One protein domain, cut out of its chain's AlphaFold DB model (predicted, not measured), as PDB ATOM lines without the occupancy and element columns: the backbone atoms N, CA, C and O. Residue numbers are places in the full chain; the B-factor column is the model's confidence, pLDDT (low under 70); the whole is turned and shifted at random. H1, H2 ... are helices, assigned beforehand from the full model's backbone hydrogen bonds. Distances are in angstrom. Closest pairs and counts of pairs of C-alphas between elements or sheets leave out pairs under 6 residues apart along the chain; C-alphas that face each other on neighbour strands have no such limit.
ATOM      1  N   ALA A   8     163.720 306.384 287.372       64.75
ATOM      2  CA  ALA A   8     164.399 305.309 286.647       64.75
ATOM      3  C   ALA A   8     164.176 305.375 285.121       64.75
ATOM      4  O   ALA A   8     165.030 304.944 284.353       64.75
ATOM      5  N   VAL A   9     163.043 305.921 284.659       61.28
ATOM      6  CA  VAL A   9     162.758 306.098 283.223       61.28
ATOM      7  C   VAL A   9     163.541 307.281 282.652       61.28
ATOM      8  O   VAL A   9     164.019 307.184 281.525       61.28
ATOM      9  N   GLU A  10     163.734 308.361 283.413       66.25
ATOM     10  CA  GLU A  10     164.578 309.491 282.990       66.25
ATOM     11  C   GLU A  10     166.080 309.169 283.057       66.25
ATOM     12  O   GLU A  10     166.853 309.621 282.208       66.25
ATOM     13  N   GLU A  11     166.492 308.329 284.007       66.00
ATOM     14  CA  GLU A  11     167.842 307.763 284.092       66.00
ATOM     15  C   GLU A  11     168.130 306.877 282.868       66.00
ATOM     16  O   GLU A  11     169.022 307.199 282.082       66.00
ATOM     17  N   LEU A  12     167.273 305.883 282.588       59.38
ATOM     18  CA  LEU A  12     167.344 305.064 281.368       59.38
ATOM     19  C   LEU A  12     167.304 305.911 280.083       59.38
ATOM     20  O   LEU A  12     168.076 305.662 279.159       59.38
ATOM     21  N   ARG A  13     166.446 306.939 279.997       66.62
ATOM     22  CA  ARG A  13     166.423 307.886 278.859       66.62
ATOM     23  C   ARG A  13     167.746 308.632 278.692       66.62
ATOM     24  O   ARG A  13     168.144 308.903 277.561       66.62
ATOM     25  N   THR A  14     168.424 308.959 279.787       71.69
ATOM     26  CA  THR A  14     169.728 309.636 279.765       71.69
ATOM     27  C   THR A  14     170.836 308.687 279.309       71.69
ATOM     28  O   THR A  14     171.644 309.068 278.461       71.69
ATOM     29  N   GLU A  15     170.844 307.443 279.792       71.00
ATOM     30  CA  GLU A  15     171.793 306.402 279.372       71.00
ATOM     31  C   GLU A  15     171.619 306.037 277.890       71.00
ATOM     32  O   GLU A  15     172.572 306.135 277.115       71.00
ATOM     33  N   TYR A  16     170.389 305.733 277.456       72.75
ATOM     34  CA  TYR A  16     170.079 305.510 276.039       72.75
ATOM     35  C   TYR A  16     170.407 306.738 275.181       72.75
ATOM     36  O   TYR A  16     170.875 306.580 274.055       72.75
ATOM     37  N   GLY A  17     170.207 307.952 275.701       74.44
ATOM     38  CA  GLY A  17     170.581 309.204 275.045       74.44
ATOM     39  C   GLY A  17     172.083 309.328 274.789       74.44
ATOM     40  O   GLY A  17     172.493 309.647 273.672       74.44
ATOM     41  N   ALA A  18     172.903 309.022 275.796       74.12
ATOM     42  CA  ALA A  18     174.360 309.011 275.688       74.12
ATOM     43  C   ALA A  18     174.858 307.912 274.730       74.12
ATOM     44  O   ALA A  18     175.687 308.184 273.859       74.12
ATOM     45  N   THR A  19     174.315 306.692 274.823       81.88
ATOM     46  CA  THR A  19     174.655 305.586 273.911       81.88
ATOM     47  C   THR A  19     174.249 305.890 272.465       81.88
ATOM     48  O   THR A  19     175.023 305.638 271.543       81.88
ATOM     49  N   LEU A  20     173.066 306.473 272.246       81.31
ATOM     50  CA  LEU A  20     172.607 306.899 270.922       81.31
ATOM     51  C   LEU A  20     173.497 308.011 270.349       81.31
ATOM     52  O   LEU A  20     173.810 307.980 269.159       81.31
ATOM     53  N   ALA A  21     173.943 308.958 271.179       80.19
ATOM     54  CA  ALA A  21     174.866 310.007 270.757       80.19
ATOM     55  C   ALA A  21     176.224 309.433 270.319       80.19
ATOM     56  O   ALA A  21     176.655 309.718 269.203       80.19
ATOM     57  N   ASP A  22     176.858 308.569 271.122       82.62
ATOM     58  CA  ASP A  22     178.128 307.918 270.752       82.62
ATOM     59  C   ASP A  22     177.978 307.055 269.471       82.62
ATOM     60  O   ASP A  22     178.859 307.076 268.609       82.62
ATOM     61  N   LEU A  23     176.845 306.364 269.267       86.56
ATOM     62  CA  LEU A  23     176.556 305.626 268.021       86.56
ATOM     63  C   LEU A  23     176.409 306.547 266.796       86.56
ATOM     64  O   LEU A  23     176.927 306.231 265.719       86.56
ATOM     65  N   ILE A  24     175.726 307.688 266.934       86.62
ATOM     66  CA  ILE A  24     175.589 308.679 265.853       86.62
ATOM     67  C   ILE A  24     176.950 309.313 265.536       86.62
ATOM     68  O   ILE A  24     177.296 309.447 264.363       86.62
ATOM     69  N   VAL A  25     177.756 309.628 266.552       88.31
ATOM     70  CA  VAL A  25     179.126 310.145 266.395       88.31
ATOM     71  C   VAL A  25     179.996 309.161 265.606       88.31
ATOM     72  O   VAL A  25     180.557 309.550 264.580       88.31
ATOM     73  N   SER A  26     180.041 307.882 265.996       87.88
ATOM     74  CA  SER A  26     180.767 306.840 265.249       87.88
ATOM     75  C   SER A  26     180.290 306.734 263.797       87.88
ATOM     76  O   SER A  26     181.100 306.618 262.871       87.88
ATOM     77  N   ARG A  27     178.977 306.862 263.554       91.00
ATOM     78  CA  ARG A  27     178.422 306.831 262.194       91.00
ATOM     79  C   ARG A  27     178.842 308.037 261.349       91.00
ATOM     80  O   ARG A  27     179.163 307.844 260.174       91.00
ATOM     81  N   LEU A  28     178.881 309.241 261.921       90.75
ATOM     82  CA  LEU A  28     179.359 310.458 261.249       90.75
ATOM     83  C   LEU A  28     180.856 310.367 260.918       90.75
ATOM     84  O   LEU A  28     181.264 310.714 259.810       90.75
ATOM     85  N   VAL A  29     181.666 309.828 261.835       92.38
ATOM     86  CA  VAL A  29     183.103 309.580 261.615       92.38
ATOM     87  C   VAL A  29     183.323 308.596 260.461       92.38
ATOM     88  O   VAL A  29     184.107 308.871 259.549       92.38
ATOM     89  N   ALA A  30     182.584 307.482 260.435       90.62
ATOM     90  CA  ALA A  30     182.651 306.509 259.345       90.62
ATOM     91  C   ALA A  30     182.223 307.106 257.986       90.62
ATOM     92  O   ALA A  30     182.845 306.816 256.961       90.62
ATOM     93  N   GLN A  31     181.197 307.966 257.968       91.88
ATOM     94  CA  GLN A  31     180.750 308.683 256.765       91.88
ATOM     95  C   GLN A  31     181.791 309.691 256.258       91.88
ATOM     96  O   GLN A  31     182.041 309.752 255.054       91.88
ATOM     97  N   GLU A  32     182.431 310.451 257.146       92.25
ATOM     98  CA  GLU A  32     183.455 311.431 256.769       92.25
ATOM     99  C   GLU A  32     184.742 310.755 256.269       92.25
ATOM    100  O   GLU A  32     185.332 311.195 255.277       92.25
ATOM    101  N   LEU A  33     185.142 309.628 256.866       93.50
ATOM    102  CA  LEU A  33     186.223 308.800 256.322       93.50
ATOM    103  C   LEU A  33     185.873 308.219 254.949       93.50
ATOM    104  O   LEU A  33     186.726 308.235 254.061       93.50
ATOM    105  N   ALA A  34     184.634 307.765 254.735       92.56
ATOM    106  CA  ALA A  34     184.189 307.285 253.424       92.56
ATOM    107  C   ALA A  34     184.214 308.406 252.369       92.56
ATOM    108  O   ALA A  34     184.752 308.208 251.278       92.56
ATOM    109  N   ARG A  35     183.739 309.614 252.714       92.94
ATOM    110  CA  ARG A  35     183.825 310.823 251.871       92.94
ATOM    111  C   ARG A  35     185.272 311.139 251.472       92.94
ATOM    112  O   ARG A  35     185.520 311.497 250.321       92.94
ATOM    113  N   ARG A  36     186.229 310.968 252.391       91.25
ATOM    114  CA  ARG A  36     187.671 311.184 252.154       91.25
ATOM    115  C   ARG A  36     188.405 309.986 251.536       91.25
ATOM    116  O   ARG A  36     189.583 310.120 251.226       91.25
ATOM    117  N   LYS A  37     187.738 308.841 251.335       92.62
ATOM    118  CA  LYS A  37     188.337 307.553 250.916       92.62
ATOM    119  C   LYS A  37     189.411 307.022 251.889       92.62
ATOM    120  O   LYS A  37     190.343 306.340 251.477       92.62
ATOM    121  N   LEU A  38     189.263 307.325 253.182       92.00
ATOM    122  CA  LEU A  38     190.182 306.965 254.276       92.00
ATOM    123  C   LEU A  38     189.602 305.917 255.250       92.00
ATOM    124  O   LEU A  38     190.145 305.715 256.338       92.00
ATOM    125  N   SER A  39     188.500 305.254 254.887       90.75
ATOM    126  CA  SER A  39     187.878 304.191 255.690       90.75
ATOM    127  C   SER A  39     188.874 303.086 256.094       90.75
ATOM    128  O   SER A  39     189.858 302.849 255.385       90.75
ATOM    129  N   PRO A  40     188.649 302.382 257.219       89.31
ATOM    130  CA  PRO A  40     189.343 301.129 257.506       89.31
ATOM    131  C   PRO A  40     189.152 300.121 256.364       89.31
ATOM    132  O   PRO A  40     188.039 299.922 255.877       89.31
ATOM    133  N   THR A  41     190.242 299.507 255.917       91.38
ATOM    134  CA  THR A  41     190.239 298.450 254.899       91.38
ATOM    135  C   THR A  41     190.043 297.081 255.543       91.38
ATOM    136  O   THR A  41     190.400 296.873 256.701       91.38
ATOM    137  N   SER A  42     189.543 296.101 254.783       91.19
ATOM    138  CA  SER A  42     189.388 294.723 255.276       91.19
ATOM    139  C   SER A  42     190.704 294.111 255.770       91.19
ATOM    140  O   SER A  42     190.682 293.272 256.661       91.19
ATOM    141  N   ARG A  43     191.847 294.552 255.221       92.69
ATOM    142  CA  ARG A  43     193.179 294.157 255.687       92.69
ATOM    143  C   ARG A  43     193.470 294.702 257.089       92.69
ATOM    144  O   ARG A  43     193.792 293.915 257.963       92.69
ATOM    145  N   GLU A  44     193.294 296.007 257.309       91.50
ATOM    146  CA  GLU A  44     193.495 296.629 258.630       91.50
ATOM    147  C   GLU A  44     192.565 296.026 259.698       91.50
ATOM    148  O   GLU A  44     192.956 295.912 260.854       91.50
ATOM    149  N   LEU A  45     191.347 295.612 259.320       92.12
ATOM    150  CA  LEU A  45     190.428 294.898 260.217       92.12
ATOM    151  C   LEU A  45     190.958 293.513 260.620       92.12
ATOM    152  O   LEU A  45     190.850 293.154 261.789       92.12
ATOM    153  N   VAL A  46     191.518 292.744 259.678       94.25
ATOM    154  CA  VAL A  46     192.100 291.420 259.964       94.25
ATOM    155  C   VAL A  46     193.387 291.555 260.775       94.25
ATOM    156  O   VAL A  46     193.510 290.895 261.800       94.25
ATOM    157  N   GLU A  47     194.292 292.462 260.399       94.75
ATOM    158  CA  GLU A  47     195.528 292.731 261.152       94.75
ATOM    159  C   GLU A  47     195.226 293.182 262.595       94.75
ATOM    160  O   GLU A  47     195.925 292.787 263.526       94.75
ATOM    161  N   ALA A  48     194.154 293.955 262.807       92.19
ATOM    162  CA  ALA A  48     193.704 294.339 264.142       92.19
ATOM    163  C   ALA A  48     192.997 293.203 264.905       92.19
ATOM    164  O   ALA A  48     193.148 293.116 266.124       92.19
ATOM    165  N   GLU A  49     192.243 292.324 264.231       93.31
ATOM    166  CA  GLU A  49     191.663 291.136 264.873       93.31
ATOM    167  C   GLU A  49     192.753 290.150 265.305       93.31
ATOM    168  O   GLU A  49     192.712 289.662 266.431       93.31
ATOM    169  N   GLU A  50     193.744 289.894 264.452       92.81
ATOM    170  CA  GLU A  50     194.902 289.054 264.772       92.81
ATOM    171  C   GLU A  50     195.723 289.653 265.919       92.81
ATOM    172  O   GLU A  50     196.082 288.929 266.849       92.81
ATOM    173  N   ALA A  51     195.949 290.973 265.917       92.62
ATOM    174  CA  ALA A  51     196.635 291.663 267.008       92.62
ATOM    175  C   ALA A  51     195.894 291.540 268.349       92.62
ATOM    176  O   ALA A  51     196.539 291.273 269.357       92.62
ATOM    177  N   VAL A  52     194.560 291.678 268.378       90.88
ATOM    178  CA  VAL A  52     193.794 291.460 269.619       90.88
ATOM    179  C   VAL A  52     193.806 289.984 270.014       90.88
ATOM    180  O   VAL A  52     194.050 289.683 271.176       90.88
ATOM    181  N   ARG A  53     193.596 289.048 269.079       91.75
ATOM    182  CA  ARG A  53     193.630 287.599 269.360       91.75
ATOM    183  C   ARG A  53     194.979 287.130 269.912       91.75
ATOM    184  O   ARG A  53     194.995 286.199 270.710       91.75
ATOM    185  N   ALA A  54     196.089 287.763 269.534       92.88
ATOM    186  CA  ALA A  54     197.422 287.421 270.031       92.88
ATOM    187  C   ALA A  54     197.574 287.585 271.559       92.88
ATOM    188  O   ALA A  54     198.358 286.851 272.164       92.88
ATOM    189  N   ASP A  55     196.797 288.473 272.191       91.94
ATOM    190  CA  ASP A  55     196.771 288.642 273.652       91.94
ATOM    191  C   ASP A  55     195.985 287.521 274.380       91.94
ATOM    192  O   ASP A  55     196.079 287.391 275.602       91.94
ATOM    193  N   TYR A  56     195.230 286.681 273.654       90.06
ATOM    194  CA  TYR A  56     194.342 285.645 274.200       90.06
ATOM    195  C   TYR A  56     194.752 284.234 273.734       90.06
ATOM    196  O   TYR A  56     194.286 283.759 272.697       90.06
ATOM    197  N   PRO A  57     195.594 283.509 274.492       88.00
ATOM    198  CA  PRO A  57     196.058 282.186 274.087       88.00
ATOM    199  C   PRO A  57     194.934 281.135 274.097       88.00
ATOM    200  O   PRO A  57     194.181 281.007 275.064       88.00
ATOM    201  N   GLY A  58     194.883 280.319 273.041       87.12
ATOM    202  CA  GLY A  58     193.942 279.204 272.916       87.12
ATOM    203  C   GLY A  58     192.524 279.663 272.576       87.12
ATOM    204  O   GLY A  58     192.314 280.339 271.578       87.12
ATOM    205  N   ASP A  59     191.559 279.262 273.399       89.31
ATOM    206  CA  ASP A  59     190.126 279.573 273.293       89.31
ATOM    207  C   ASP A  59     189.699 280.756 274.186       89.31
ATOM    208  O   ASP A  59     188.509 281.015 274.367       89.31
ATOM    209  N   ALA A  60     190.657 281.463 274.797       91.81
ATOM    210  CA  ALA A  60     190.376 282.522 275.767       91.81
ATOM    211  C   ALA A  60     189.617 283.719 275.160       91.81
ATOM    212  O   ALA A  60     188.850 284.368 275.868       91.81
ATOM    213  N   PHE A  61     189.790 283.986 273.861       92.25
ATOM    214  CA  PHE A  61     189.062 285.035 273.142       92.25
ATOM    215  C   PHE A  61     187.588 284.656 272.933       92.25
ATOM    216  O   PHE A  61     186.688 285.424 273.263       92.25
ATOM    217  N   GLU A  62     187.329 283.441 272.448       91.44
ATOM    218  CA  GLU A  62     185.982 282.887 272.305       91.44
ATOM    219  C   GLU A  62     185.261 282.774 273.658       91.44
ATOM    220  O   GLU A  62     184.068 283.070 273.734       91.44
ATOM    221  N   ARG A  63     185.971 282.423 274.742       90.88
ATOM    222  CA  ARG A  63     185.406 282.441 276.103       90.88
ATOM    223  C   ARG A  63     185.053 283.851 276.575       90.88
ATOM    224  O   ARG A  63     183.936 284.033 277.045       90.88
ATOM    225  N   LEU A  64     185.918 284.848 276.365       91.38
ATOM    226  CA  LEU A  64     185.604 286.251 276.673       91.38
ATOM    227  C   LEU A  64     184.342 286.729 275.933       91.38
ATOM    228  O   LEU A  64     183.473 287.349 276.537       91.38
ATOM    229  N   LEU A  65     184.206 286.410 274.641       92.44
ATOM    230  CA  LEU A  65     183.009 286.757 273.863       92.44
ATOM    231  C   LEU A  65     181.736 286.080 274.399       92.44
ATOM    232  O   LEU A  65     180.671 286.696 274.397       92.44
ATOM    233  N   LEU A  66     181.824 284.840 274.888       92.25
ATOM    234  CA  LEU A  66     180.692 284.143 275.509       92.25
ATOM    235  C   LEU A  66     180.334 284.716 276.890       92.25
ATOM    236  O   LEU A  66     179.147 284.849 277.194       92.25
ATOM    237  N   GLU A  67     181.331 285.077 277.698       91.94
ATOM    238  CA  GLU A  67     181.172 285.692 279.025       91.94
ATOM    239  C   GLU A  67     180.549 287.100 278.929       91.94
ATOM    240  O   GLU A  67     179.592 287.389 279.642       91.94
ATOM    241  N   GLU A  68     180.989 287.920 277.969       88.75
ATOM    242  CA  GLU A  68     180.420 289.247 277.649       88.75
ATOM    243  C   GLU A  68     179.134 289.178 276.788       88.75
ATOM    244  O   GLU A  68     178.592 290.206 276.378       88.75
ATOM    245  N   HIS A  69     178.645 287.970 276.478       91.88
ATOM    246  CA  HIS A  69     177.465 287.706 275.632       91.88
ATOM    247  C   HIS A  69     177.496 288.412 274.254       91.88
ATOM    248  O   HIS A  69     176.462 288.811 273.705       91.88
ATOM    249  N   LEU A  70     178.690 288.560 273.678       91.06
ATOM    250  CA  LEU A  70     178.968 289.371 272.498       91.06
ATOM    251  C   LEU A  70     179.218 288.507 271.253       91.06
ATOM    252  O   LEU A  70     180.202 287.779 271.159       91.06
ATOM    253  N   ASP A  71     178.354 288.639 270.246       92.31
ATOM    254  CA  ASP A  71     178.548 287.988 268.947       92.31
ATOM    255  C   ASP A  71     179.805 288.498 268.204       92.31
ATOM    256  O   ASP A  71     180.117 289.692 268.207       92.31
ATOM    257  N   LEU A  72     180.488 287.596 267.490       89.75
ATOM    258  CA  LEU A  72     181.728 287.881 266.761       89.75
ATOM    259  C   LEU A  72     181.544 288.916 265.637       89.75
ATOM    260  O   LEU A  72     182.445 289.726 265.402       89.75
ATOM    261  N   ALA A  73     180.407 288.935 264.934       91.88
ATOM    262  CA  ALA A  73     180.145 289.952 263.915       91.88
ATOM    263  C   ALA A  73     179.836 291.317 264.554       91.88
ATOM    264  O   ALA A  73     180.289 292.345 264.038       91.88
ATOM    265  N   ARG A  74     179.156 291.351 265.710       90.31
ATOM    266  CA  ARG A  74     178.986 292.595 266.485       90.31
ATOM    267  C   ARG A  74     180.320 293.115 267.029       90.31
ATOM    268  O   ARG A  74     180.579 294.313 266.903       90.31
ATOM    269  N   TRP A  75     181.178 292.241 267.555       93.06
ATOM    270  CA  TRP A  75     182.531 292.593 267.995       93.06
ATOM    271  C   TRP A  75     183.379 293.147 266.839       93.06
ATOM    272  O   TRP A  75     183.967 294.221 266.971       93.06
ATOM    273  N   ARG A  76     183.362 292.504 265.660       91.75
ATOM    274  CA  ARG A  76     184.039 293.010 264.447       91.75
ATOM    275  C   ARG A  76     183.539 294.392 264.020       91.75
ATOM    276  O   ARG A  76     184.342 295.218 263.595       91.75
ATOM    277  N   ALA A  77     182.241 294.673 264.155       90.00
ATOM    278  CA  ALA A  77     181.702 296.008 263.898       90.00
ATOM    279  C   ALA A  77     182.244 297.047 264.898       90.00
ATOM    280  O   ALA A  77     182.673 298.119 264.484       90.00
ATOM    281  N   MET A  78     182.314 296.712 266.191       89.56
ATOM    282  CA  MET A  78     182.900 297.588 267.218       89.56
ATOM    283  C   MET A  78     184.405 297.828 266.997       89.56
ATOM    284  O   MET A  78     184.882 298.947 267.186       89.56
ATOM    285  N   LEU A  79     185.146 296.813 266.537       91.31
ATOM    286  CA  LEU A  79     186.544 296.960 266.120       91.31
ATOM    287  C   LEU A  79     186.674 297.899 264.908       91.31
ATOM    288  O   LEU A  79     187.545 298.767 264.897       91.31
ATOM    289  N   ALA A  80     185.786 297.782 263.917       90.94
ATOM    290  CA  ALA A  80     185.761 298.665 262.751       90.94
ATOM    291  C   ALA A  80     185.428 300.126 263.117       90.94
ATOM    292  O   ALA A  80     186.096 301.038 262.628       90.94
ATOM    293  N   ASP A  81     184.454 300.348 264.007       89.75
ATOM    294  CA  ASP A  81     184.102 301.674 264.538       89.75
ATOM    295  C   ASP A  81     185.287 302.290 265.311       89.75
ATOM    296  O   ASP A  81     185.631 303.459 265.115       89.75
ATOM    297  N   ARG A  82     185.992 301.489 266.126       90.81
ATOM    298  CA  ARG A  82     187.216 301.912 266.826       90.81
ATOM    299  C   ARG A  82     188.336 302.288 265.848       90.81
ATOM    300  O   ARG A  82     188.916 303.366 265.978       90.81
ATOM    301  N   LEU A  83     188.624 301.446 264.854       93.44
ATOM    302  CA  LEU A  83     189.626 301.733 263.821       93.44
ATOM    303  C   LEU A  83     189.263 302.986 263.011       93.44
ATOM    304  O   LEU A  83     190.150 303.758 262.647       93.44
ATOM    305  N   ALA A  84     187.973 303.234 262.762       92.56
ATOM    306  CA  ALA A  84     187.505 304.474 262.152       92.56
ATOM    307  C   ALA A  84     187.809 305.690 263.047       92.56
ATOM    308  O   ALA A  84     188.395 306.659 262.568       92.56
ATOM    309  N   GLN A  85     187.509 305.634 264.348       88.75
ATOM    310  CA  GLN A  85     187.826 306.716 265.289       88.75
ATOM    311  C   GLN A  85     189.338 306.999 265.375       88.75
ATOM    312  O   GLN A  85     189.763 308.160 265.359       88.75
ATOM    313  N   GLU A  86     190.168 305.953 265.413       91.19
ATOM    314  CA  GLU A  86     191.630 306.069 265.444       91.19
ATOM    315  C   GLU A  86     192.191 306.648 264.129       91.19
ATOM    316  O   GLU A  86     192.964 307.615 264.168       91.19
ATOM    317  N   LYS A  87     191.762 306.144 262.960       93.38
ATOM    318  CA  LYS A  87     192.158 306.688 261.642       93.38
ATOM    319  C   LYS A  87     191.679 308.126 261.454       93.38
ATOM    320  O   LYS A  87     192.454 308.962 261.005       93.38
ATOM    321  N   PHE A  88     190.453 308.466 261.844       93.06
ATOM    322  CA  PHE A  88     189.946 309.840 261.765       93.06
ATOM    323  C   PHE A  88     190.781 310.807 262.614       93.06
ATOM    324  O   PHE A  88     191.238 311.849 262.136       93.06
ATOM    325  N   THR A  89     191.074 310.423 263.855       89.62
ATOM    326  CA  THR A  89     191.914 311.221 264.754       89.62
ATOM    327  C   THR A  89     193.323 311.425 264.185       89.62
ATOM    328  O   THR A  89     193.876 312.526 264.268       89.62
ATOM    329  N   ARG A  90     193.907 310.381 263.580       91.25
ATOM    330  CA  ARG A  90     195.280 310.384 263.054       91.25
ATOM    331  C   ARG A  90     195.434 311.077 261.698       91.25
ATOM    332  O   ARG A  90     196.402 311.812 261.536       91.25
ATOM    333  N   GLU A  91     194.500 310.879 260.769       90.44
ATOM    334  CA  GLU A  91     194.603 311.338 259.371       90.44
ATOM    335  C   GLU A  91     193.796 312.617 259.070       90.44
ATOM    336  O   GLU A  91     194.053 313.279 258.068       90.44
ATOM    337  N   VAL A  92     192.817 312.991 259.908       89.06
ATOM    338  CA  VAL A  92     191.984 314.196 259.700       89.06
ATOM    339  C   VAL A  92     192.282 315.283 260.733       89.06
ATOM    340  O   VAL A  92     192.552 316.430 260.364       89.06
ATOM    341  N   LEU A  93     192.287 314.943 262.026       89.12
ATOM    342  CA  LEU A  93     192.503 315.941 263.081       89.12
ATOM    343  C   LEU A  93     193.987 316.275 263.283       89.12
ATOM    344  O   LEU A  93     194.376 317.438 263.158       89.12
ATOM    345  N   ARG A  94     194.845 315.279 263.550       87.50
ATOM    346  CA  ARG A  94     196.281 315.506 263.824       87.50
ATOM    347  C   ARG A  94     197.039 316.295 262.739       87.50
ATOM    348  O   ARG A  94     197.834 317.150 263.129       87.50
ATOM    349  N   PRO A  95     196.806 316.130 261.421       88.44
ATOM    350  CA  PRO A  95     197.519 316.912 260.409       88.44
ATOM    351  C   PRO A  95     197.177 318.404 260.446       88.44
ATOM    352  O   PRO A  95     198.049 319.221 260.145       88.44
ATOM    353  N   THR A  96     195.965 318.751 260.888       82.50
ATOM    354  CA  THR A  96     195.465 320.128 261.068       82.50
ATOM    355  C   THR A  96     196.004 320.776 262.353       82.50
ATOM    356  O   THR A  96     196.121 321.995 262.452       82.50
ATOM    357  N   LEU A  97     196.377 319.966 263.348       85.81
ATOM    358  CA  LEU A  97     196.796 320.423 264.672       85.81
ATOM    359  C   LEU A  97     198.281 320.812 264.717       85.81
ATOM    360  O   LEU A  97     199.171 320.009 264.436       85.81
TER     361      LEU A  97
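This is residues 8 to 97 of the 522 residues of the protein "Peptidyl-prolyl cis-trans isomerase" of Desulfovibrio aerotolerans (UniProt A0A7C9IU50). Two long helices, H1 and H4, meet at a steep angle, and the first part of H1, residues 8 to 22, sticks out as a free arm. The short helix H2 packs with its residues 45 to 49 on H4, and the small H3 runs across between the last end of H2 and the first end of H4. The printed part has 90 residues, with four named helices in the order H1, H2, H3, H4 and no named strand: all helix. It is loose, with a radius of gyration of the C-alphas of 15.9 A, and flat, spanning 43 by 42 by 21 A.

H1, residues 8 to 36, touches H4, residues 72 to 96, with residues 26 to 33 alone, and H4 touches it with residues 81 to 88 alone. Their closest C-alphas, of Ala 30 and Ala 84, are 6.0 A apart. They run the same way at a steep tilt of 63 degrees. H2, residues 42 to 54, touches H4 with residues 45 to 49 alone; the closest C-alphas, of Leu 45 and Ala 80, are 6.5 A apart. These two run opposite ways at a steep tilt of 69 degrees, only just short of about perpendicular. H3, residues 60 to 67, is close to H2 but not clearly touching, with the closest C-alphas, of Arg 53 and Phe 61, 6.5 A apart. H1 is apart from H2 and H3. Every O i to N i+4 pair is within hydrogen-bond range in H1, H2 and H3; in H4, 17 of 21 are.

H1 is 42.0 A long, from C-alpha 8 at (164.399, 305.309, 286.647). H4 is 35.5 A long and ends with C-alpha 96 at (195.465, 320.128, 261.068). H2 measures 18.3 A and H3 10.3 A.

The C-alphas of Ala 8 and Pro 95, the two farthest apart, are 43.8 A apart. The printed part has no cut, and the three links are tight. The pLDDT is under 70 at residues 8 to 13.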